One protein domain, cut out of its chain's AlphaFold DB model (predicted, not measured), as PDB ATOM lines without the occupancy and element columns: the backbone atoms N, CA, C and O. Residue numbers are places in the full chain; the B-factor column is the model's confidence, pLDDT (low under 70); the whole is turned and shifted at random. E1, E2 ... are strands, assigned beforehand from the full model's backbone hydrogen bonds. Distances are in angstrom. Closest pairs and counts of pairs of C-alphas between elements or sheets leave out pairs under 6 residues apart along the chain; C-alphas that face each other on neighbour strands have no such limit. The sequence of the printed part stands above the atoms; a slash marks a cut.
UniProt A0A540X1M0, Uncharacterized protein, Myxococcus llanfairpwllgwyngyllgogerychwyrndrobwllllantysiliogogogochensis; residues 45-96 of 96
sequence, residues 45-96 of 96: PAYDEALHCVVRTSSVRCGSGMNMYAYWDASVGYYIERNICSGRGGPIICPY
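This is residues 45 to 96 of the 96 residues of an uncharacterized protein of Myxococcus llanfairpwllgwyngyllgogerychwyrndrobwllllantysiliogogogochensis (UniProt A0A540X1M0). With little regular structure, this is an elongated body of two small sheets set end to end: a three-stranded sheet, E1, E5, E4, and the hairpin E2 and E3, whose E3 runs on into E4. The unnamed residues 82 to 96 loop out from E5 and fold back toward E1. The printed part has 52 residues, five named strands, E1 to E5, and no named helix; it is all strand, with 17 residues in named elements. Both sheets are antiparallel; the whole is compact, radius of gyration of the C-alphas 10.5 A, spans 30 by 20 by 16 A.

Find C-alpha 77 at (-88.907, -36.913, -36.176); from there E5, residues 77 to 81, runs 13.6 A. E1 is 52 to 54, E4 71 to 73, E2 59 to 61 and E3 67 to 69, beginning at (-87.451, -18.688, -38.224).

Look at inner strand E5: N 79 and O 71 of E4 are 2.9 A apart, N 80 and O 53 of E1 3.0 A. In E2 and E3, N 60 and O 68 are 2.8 A apart. E1 and E2 are apart.

The printed part has no cut and no long link between strands; pLDDT is under 70 at residues 89 to 93 and 95 to 96.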
ATOM      1  N   PRO A  45     -92.597 -33.251 -48.116       79.19
ATOM      2  CA  PRO A  45     -91.493 -33.894 -48.814       79.19
ATOM      3  C   PRO A  45     -91.014 -35.074 -47.974       79.19
ATOM      4  O   PRO A  45     -90.764 -34.910 -46.782       79.19
ATOM      5  N   ALA A  46     -90.904 -36.258 -48.575       87.50
ATOM      6  CA  ALA A  46     -90.347 -37.416 -47.886       87.50
ATOM      7  C   ALA A  46     -88.929 -37.097 -47.387       87.50
ATOM      8  O   ALA A  46     -88.185 -36.352 -48.034       87.50
ATOM      9  N   TYR A  47     -88.561 -37.651 -46.231       90.56
ATOM     10  CA  TYR A  47     -87.210 -37.488 -45.714       90.56
ATOM     11  C   TYR A  47     -86.191 -38.088 -46.693       90.56
ATOM     12  O   TYR A  47     -86.339 -39.211 -47.165       90.56
ATOM     13  N   ASP A  48     -85.146 -37.315 -46.961       91.50
ATOM     14  CA  ASP A  48     -84.026 -37.664 -47.832       91.50
ATOM     15  C   ASP A  48     -82.766 -37.178 -47.121       91.50
ATOM     16  O   ASP A  48     -82.641 -35.989 -46.837       91.50
ATOM     17  N   GLU A  49     -81.850 -38.083 -46.792       90.06
ATOM     18  CA  GLU A  49     -80.644 -37.773 -46.018       90.06
ATOM     19  C   GLU A  49     -79.633 -36.889 -46.769       90.06
ATOM     20  O   GLU A  49     -78.844 -36.176 -46.134       90.06
ATOM     21  N   ALA A  50     -79.668 -36.883 -48.105       89.75
ATOM     22  CA  ALA A  50     -78.821 -36.037 -48.940       89.75
ATOM     23  C   ALA A  50     -79.337 -34.594 -48.995       89.75
ATOM     24  O   ALA A  50     -78.541 -33.662 -49.138       89.75
ATOM     25  N   LEU A  51     -80.650 -34.395 -48.845       89.25
ATOM     26  CA  LEU A  51     -81.301 -33.081 -48.924       89.25
ATOM     27  C   LEU A  51     -81.686 -32.508 -47.557       89.25
ATOM     28  O   LEU A  51     -81.764 -31.289 -47.402       89.25
ATOM     29  N   HIS A  52     -81.890 -33.361 -46.557       92.12
ATOM     30  CA  HIS A  52     -82.428 -32.996 -45.253       92.12
ATOM     31  C   HIS A  52     -81.523 -33.427 -44.098       92.12
ATOM     32  O   HIS A  52     -80.665 -34.304 -44.206       92.12
ATOM     33  N   CYS A  53     -81.756 -32.812 -42.948       90.50
ATOM     34  CA  CYS A  53     -81.132 -33.149 -41.677       90.50
ATOM     35  C   CYS A  53     -82.188 -33.211 -40.573       90.50
ATOM     36  O   CYS A  53     -83.184 -32.489 -40.613       90.50
ATOM     37  N   VAL A  54     -81.948 -34.045 -39.562       92.44
ATOM     38  CA  VAL A  54     -82.816 -34.136 -38.383       92.44
ATOM     39  C   VAL A  54     -82.476 -33.013 -37.405       92.44
ATOM     40  O   VAL A  54     -81.308 -32.757 -37.100       92.44
ATOM     41  N   VAL A  55     -83.505 -32.353 -36.885       91.06
ATOM     42  CA  VAL A  55     -83.405 -31.285 -35.888       91.06
ATOM     43  C   VAL A  55     -84.227 -31.643 -34.655       91.06
ATOM     44  O   VAL A  55     -85.136 -32.462 -34.696       91.06
ATOM     45  N   ARG A  56     -83.899 -31.043 -33.508       89.19
ATOM     46  CA  ARG A  56     -84.581 -31.360 -32.238       89.19
ATOM     47  C   ARG A  56     -85.896 -30.610 -32.041       89.19
ATOM     48  O   ARG A  56     -86.669 -30.959 -31.156       89.19
ATOM     49  N   THR A  57     -86.121 -29.552 -32.809       90.75
ATOM     50  CA  THR A  57     -87.222 -28.605 -32.623       90.75
ATOM     51  C   THR A  57     -87.991 -28.431 -33.922       90.75
ATOM     52  O   THR A  57     -87.431 -28.564 -35.006       90.75
ATOM     53  N   SER A  58     -89.262 -28.047 -33.822       91.75
ATOM     54  CA  SER A  58     -90.122 -27.756 -34.979       91.75
ATOM     55  C   SER A  58     -89.701 -26.513 -35.775       91.75
ATOM     56  O   SER A  58     -90.284 -26.209 -36.812       91.75
ATOM     57  N   SER A  59     -88.703 -25.770 -35.295       89.94
ATOM     58  CA  SER A  59     -88.167 -24.599 -35.978       89.94
ATOM     59  C   SER A  59     -86.715 -24.342 -35.615       89.94
ATOM     60  O   SER A  59     -86.278 -24.673 -34.509       89.94
ATOM     61  N   VAL A  60     -86.006 -23.667 -36.511       87.88
ATOM     62  CA  VAL A  60     -84.627 -23.218 -36.336       87.88
ATOM     63  C   VAL A  60     -84.516 -21.729 -36.659       87.88
ATOM     64  O   VAL A  60     -85.142 -21.229 -37.595       87.88
ATOM     65  N   ARG A  61     -83.732 -20.994 -35.868       88.06
ATOM     66  CA  ARG A  61     -83.492 -19.557 -36.058       88.06
ATOM     67  C   ARG A  61     -82.209 -19.375 -36.867       88.06
ATOM     68  O   ARG A  61     -81.131 -19.688 -36.368       88.06
ATOM     69  N   CYS A  62     -82.307 -18.844 -38.082       87.00
ATOM     70  CA  CYS A  62     -81.127 -18.392 -38.817       87.00
ATOM     71  C   CYS A  62     -80.573 -17.101 -38.188       87.00
ATOM     72  O   CYS A  62     -81.303 -16.354 -37.530       87.00
ATOM     73  N   GLY A  63     -79.297 -16.791 -38.414       83.69
ATOM     74  CA  GLY A  63     -78.639 -15.604 -37.848       83.69
ATOM     75  C   GLY A  63     -79.217 -14.270 -38.306       83.69
ATOM     76  O   GLY A  63     -79.118 -13.294 -37.571       83.69
ATOM     77  N   SER A  64     -79.898 -14.228 -39.450       84.62
ATOM     78  CA  SER A  64     -80.681 -13.075 -39.914       84.62
ATOM     79  C   SER A  64     -81.906 -12.784 -39.048       84.62
ATOM     80  O   SER A  64     -82.606 -11.803 -39.281       84.62
ATOM     81  N   GLY A  65     -82.211 -13.647 -38.077       85.81
ATOM     82  CA  GLY A  65     -83.414 -13.561 -37.264       85.81
ATOM     83  C   GLY A  65     -84.643 -14.189 -37.919       85.81
ATOM     84  O   GLY A  65     -85.738 -14.067 -37.380       85.81
ATOM     85  N   MET A  66     -84.500 -14.883 -39.050       86.94
ATOM     86  CA  MET A  66     -85.618 -15.623 -39.636       86.94
ATOM     87  C   MET A  66     -85.806 -16.996 -38.980       86.94
ATOM     88  O   MET A  66     -84.838 -17.724 -38.769       86.94
ATOM     89  N   ASN A  67     -87.061 -17.356 -38.695       90.19
ATOM     90  CA  ASN A  67     -87.451 -18.688 -38.224       90.19
ATOM     91  C   ASN A  67     -87.795 -19.578 -39.416       90.19
ATOM     92  O   ASN A  67     -88.722 -19.258 -40.159       90.19
ATOM     93  N   MET A  68     -87.069 -20.677 -39.586       88.81
ATOM     94  CA  MET A  68     -87.390 -21.722 -40.556       88.81
ATOM     95  C   MET A  68     -88.095 -22.865 -39.835       88.81
ATOM     96  O   MET A  68     -87.696 -23.220 -38.727       88.81
ATOM     97  N   TYR A  69     -89.130 -23.434 -40.444       91.25
ATOM     98  CA  TYR A  69     -89.912 -24.512 -39.843       91.25
ATOM     99  C   TYR A  69     -89.457 -25.871 -40.364       91.25
ATOM    100  O   TYR A  69     -89.116 -26.010 -41.536       91.25
ATOM    101  N   ALA A  70     -89.442 -26.852 -39.470       92.00
ATOM    102  CA  ALA A  70     -89.143 -28.234 -39.789       92.00
ATOM    103  C   ALA A  70     -90.421 -28.981 -40.184       92.00
ATOM    104  O   ALA A  70     -91.515 -28.694 -39.689       92.00
ATOM    105  N   TYR A  71     -90.257 -29.978 -41.040       92.62
ATOM    106  CA  TYR A  71     -91.255 -31.000 -41.309       92.62
ATOM    107  C   TYR A  71     -91.203 -32.078 -40.223       92.62
ATOM    108  O   TYR A  71     -90.217 -32.178 -39.493       92.62
ATOM    109  N   TRP A  72     -92.266 -32.868 -40.097       90.62
ATOM    110  CA  TRP A  72     -92.346 -33.976 -39.147       90.62
ATOM    111  C   TRP A  72     -92.642 -35.273 -39.886       90.62
ATOM    112  O   TRP A  72     -93.598 -35.341 -40.656       90.62
ATOM    113  N   ASP A  73     -91.860 -36.303 -39.589       90.25
ATOM    114  CA  ASP A  73     -92.113 -37.675 -40.008       90.25
ATOM    115  C   ASP A  73     -92.052 -38.602 -38.788       90.25
ATOM    116  O   ASP A  73     -91.254 -38.401 -37.872       90.25
ATOM    117  N   ALA A  74     -92.904 -39.627 -38.757       90.31
ATOM    118  CA  ALA A  74     -93.005 -40.528 -37.609       90.31
ATOM    119  C   ALA A  74     -91.758 -41.409 -37.409       90.31
ATOM    120  O   ALA A  74     -91.521 -41.881 -36.298       90.31
ATOM    121  N   SER A  75     -90.971 -41.633 -38.464       91.19
ATOM    122  CA  SER A  75     -89.802 -42.515 -38.450       91.19
ATOM    123  C   SER A  75     -88.531 -41.777 -38.029       91.19
ATOM    124  O   SER A  75     -87.692 -42.358 -37.343       91.19
ATOM    125  N   VAL A  76     -88.382 -40.503 -38.420       91.94
ATOM    126  CA  VAL A  76     -87.157 -39.709 -38.172       91.94
ATOM    127  C   VAL A  76     -87.345 -38.514 -37.230       91.94
ATOM    128  O   VAL A  76     -86.365 -37.987 -36.703       91.94
ATOM    129  N   GLY A  77     -88.584 -38.089 -36.980       92.94
ATOM    130  CA  GLY A  77     -88.907 -36.913 -36.176       92.94
ATOM    131  C   GLY A  77     -88.905 -35.616 -36.987       92.94
ATOM    132  O   GLY A  77     -89.348 -35.590 -38.135       92.94
ATOM    133  N   TYR A  78     -88.439 -34.513 -36.385       93.44
ATOM    134  CA  TYR A  78     -88.358 -33.230 -37.083       93.44
ATOM    135  C   TYR A  78     -87.162 -33.191 -38.031       93.44
ATOM    136  O   TYR A  78     -86.032 -33.453 -37.619       93.44
ATOM    137  N   TYR A  79     -87.382 -32.786 -39.276       92.88
ATOM    138  CA  TYR A  79     -86.319 -32.611 -40.260       92.88
ATOM    139  C   TYR A  79     -86.509 -31.339 -41.074       92.88
ATOM    140  O   TYR A  79     -87.615 -30.825 -41.227       92.88
ATOM    141  N   ILE A  80     -85.410 -30.805 -41.588       91.81
ATOM    142  CA  ILE A  80     -85.408 -29.569 -42.364       91.81
ATOM    143  C   ILE A  80     -84.422 -29.674 -43.520       91.81
ATOM    144  O   ILE A  80     -83.507 -30.500 -43.492       91.81
ATOM    145  N   GLU A  81     -84.616 -28.849 -44.543       90.12
ATOM    146  CA  GLU A  81     -83.688 -28.747 -45.667       90.12
ATOM    147  C   GLU A  81     -82.285 -28.369 -45.186       90.12
ATOM    148  O   GLU A  81     -82.085 -27.453 -44.374       90.12
ATOM    149  N   ARG A  82     -81.285 -29.074 -45.717       87.19
ATOM    150  CA  ARG A  82     -79.884 -28.714 -45.529       87.19
ATOM    151  C   ARG A  82     -79.653 -27.319 -46.086       87.19
ATOM    152  O   ARG A  82     -80.231 -26.925 -47.093       87.19
ATOM    153  N   ASN A  83     -78.761 -26.570 -45.444       83.31
ATOM    154  CA  ASN A  83     -78.378 -25.224 -45.882       83.31
ATOM    155  C   ASN A  83     -79.519 -24.200 -45.924       83.31
ATOM    156  O   ASN A  83     -79.331 -23.125 -46.495       83.31
ATOM    157  N   ILE A  84     -80.656 -24.451 -45.269       85.81
ATOM    158  CA  ILE A  84     -81.778 -23.500 -45.241       85.81
ATOM    159  C   ILE A  84     -81.383 -22.115 -44.678       85.81
ATOM    160  O   ILE A  84     -81.994 -21.095 -45.006       85.81
ATOM    161  N   CYS A  85     -80.300 -22.053 -43.891       86.62
ATOM    162  CA  CYS A  85     -79.705 -20.816 -43.377       86.62
ATOM    163  C   CYS A  85     -78.442 -20.326 -44.126       86.62
ATOM    164  O   CYS A  85     -77.879 -19.312 -43.720       86.62
ATOM    165  N   SER A  86     -77.993 -20.976 -45.208       82.31
ATOM    166  CA  SER A  86     -76.694 -20.704 -45.866       82.31
ATOM    167  C   SER A  86     -76.539 -19.260 -46.376       82.31
ATOM    168  O   SER A  86     -75.491 -18.648 -46.208       82.31
ATOM    169  N   GLY A  87     -77.614 -18.647 -46.881       77.06
ATOM    170  CA  GLY A  87     -77.631 -17.226 -47.271       77.06
ATOM    171  C   GLY A  87     -78.108 -16.264 -46.178       77.06
ATOM    172  O   GLY A  87     -78.335 -15.087 -46.444       77.06
ATOM    173  N   ARG A  88     -78.357 -16.763 -44.962       76.44
ATOM    174  CA  ARG A  88     -79.102 -16.046 -43.916       76.44
ATOM    175  C   ARG A  88     -78.246 -15.730 -42.690       76.44
ATOM    176  O   ARG A  88     -78.785 -15.214 -41.722       76.44
ATOM    177  N   GLY A  89     -76.938 -15.992 -42.726       64.25
ATOM    178  CA  GLY A  89     -76.020 -15.758 -41.606       64.25
ATOM    179  C   GLY A  89     -76.338 -16.606 -40.365       64.25
ATOM    180  O   GLY A  89     -77.369 -17.272 -40.294       64.25
ATOM    181  N   GLY A  90     -75.464 -16.567 -39.358       65.50
ATOM    182  CA  GLY A  90     -75.648 -17.277 -38.084       65.50
ATOM    183  C   GLY A  90     -74.959 -18.639 -37.992       65.50
ATOM    184  O   GLY A  90     -74.167 -18.986 -38.866       65.50
ATOM    185  N   PRO A  91     -75.208 -19.392 -36.905       64.75
ATOM    186  CA  PRO A  91     -74.570 -20.685 -36.688       64.75
ATOM    187  C   PRO A  91     -74.974 -21.680 -37.780       64.75
ATOM    188  O   PRO A  91     -76.100 -21.642 -38.276       64.75
ATOM    189  N   ILE A  92     -74.061 -22.588 -38.138       67.81
ATOM    190  CA  ILE A  92     -74.356 -23.672 -39.078       67.81
ATOM    191  C   ILE A  92     -75.380 -24.598 -38.421       67.81
ATOM    192  O   ILE A  92     -75.062 -25.371 -37.518       67.81
ATOM    193  N   ILE A  93     -76.623 -24.497 -38.879       67.81
ATOM    194  CA  ILE A  93     -77.690 -25.430 -38.547       67.81
ATOM    195  C   ILE A  93     -77.706 -26.446 -39.684       67.81
ATOM    196  O   ILE A  93     -78.039 -26.093 -40.812       67.81
ATOM    197  N   CYS A  94     -77.286 -27.674 -39.369       71.62
ATOM    198  CA  CYS A  94     -77.085 -28.787 -40.302       71.62
ATOM    199  C   CYS A  94     -75.879 -28.652 -41.249       71.62
ATOM    200  O   CYS A  94     -76.044 -28.249 -42.401       71.62
ATOM    201  N   PRO A  95     -74.665 -29.007 -40.780       65.25
ATOM    202  CA  PRO A  95     -73.485 -29.109 -41.638       65.25
ATOM    203  C   PRO A  95     -73.607 -30.271 -42.644       65.25
ATOM    204  O   PRO A  95     -74.386 -31.206 -42.431       65.25
ATOM    205  N   TYR A  96     -72.844 -30.184 -43.738       62.03
ATOM    206  CA  TYR A  96     -72.597 -31.308 -44.649       62.03
ATOM    207  C   TYR A  96     -71.774 -32.399 -43.968       62.03
ATOM    208  O   TYR A  96     -70.825 -32.036 -43.235       62.03
TER     209      TYR A  96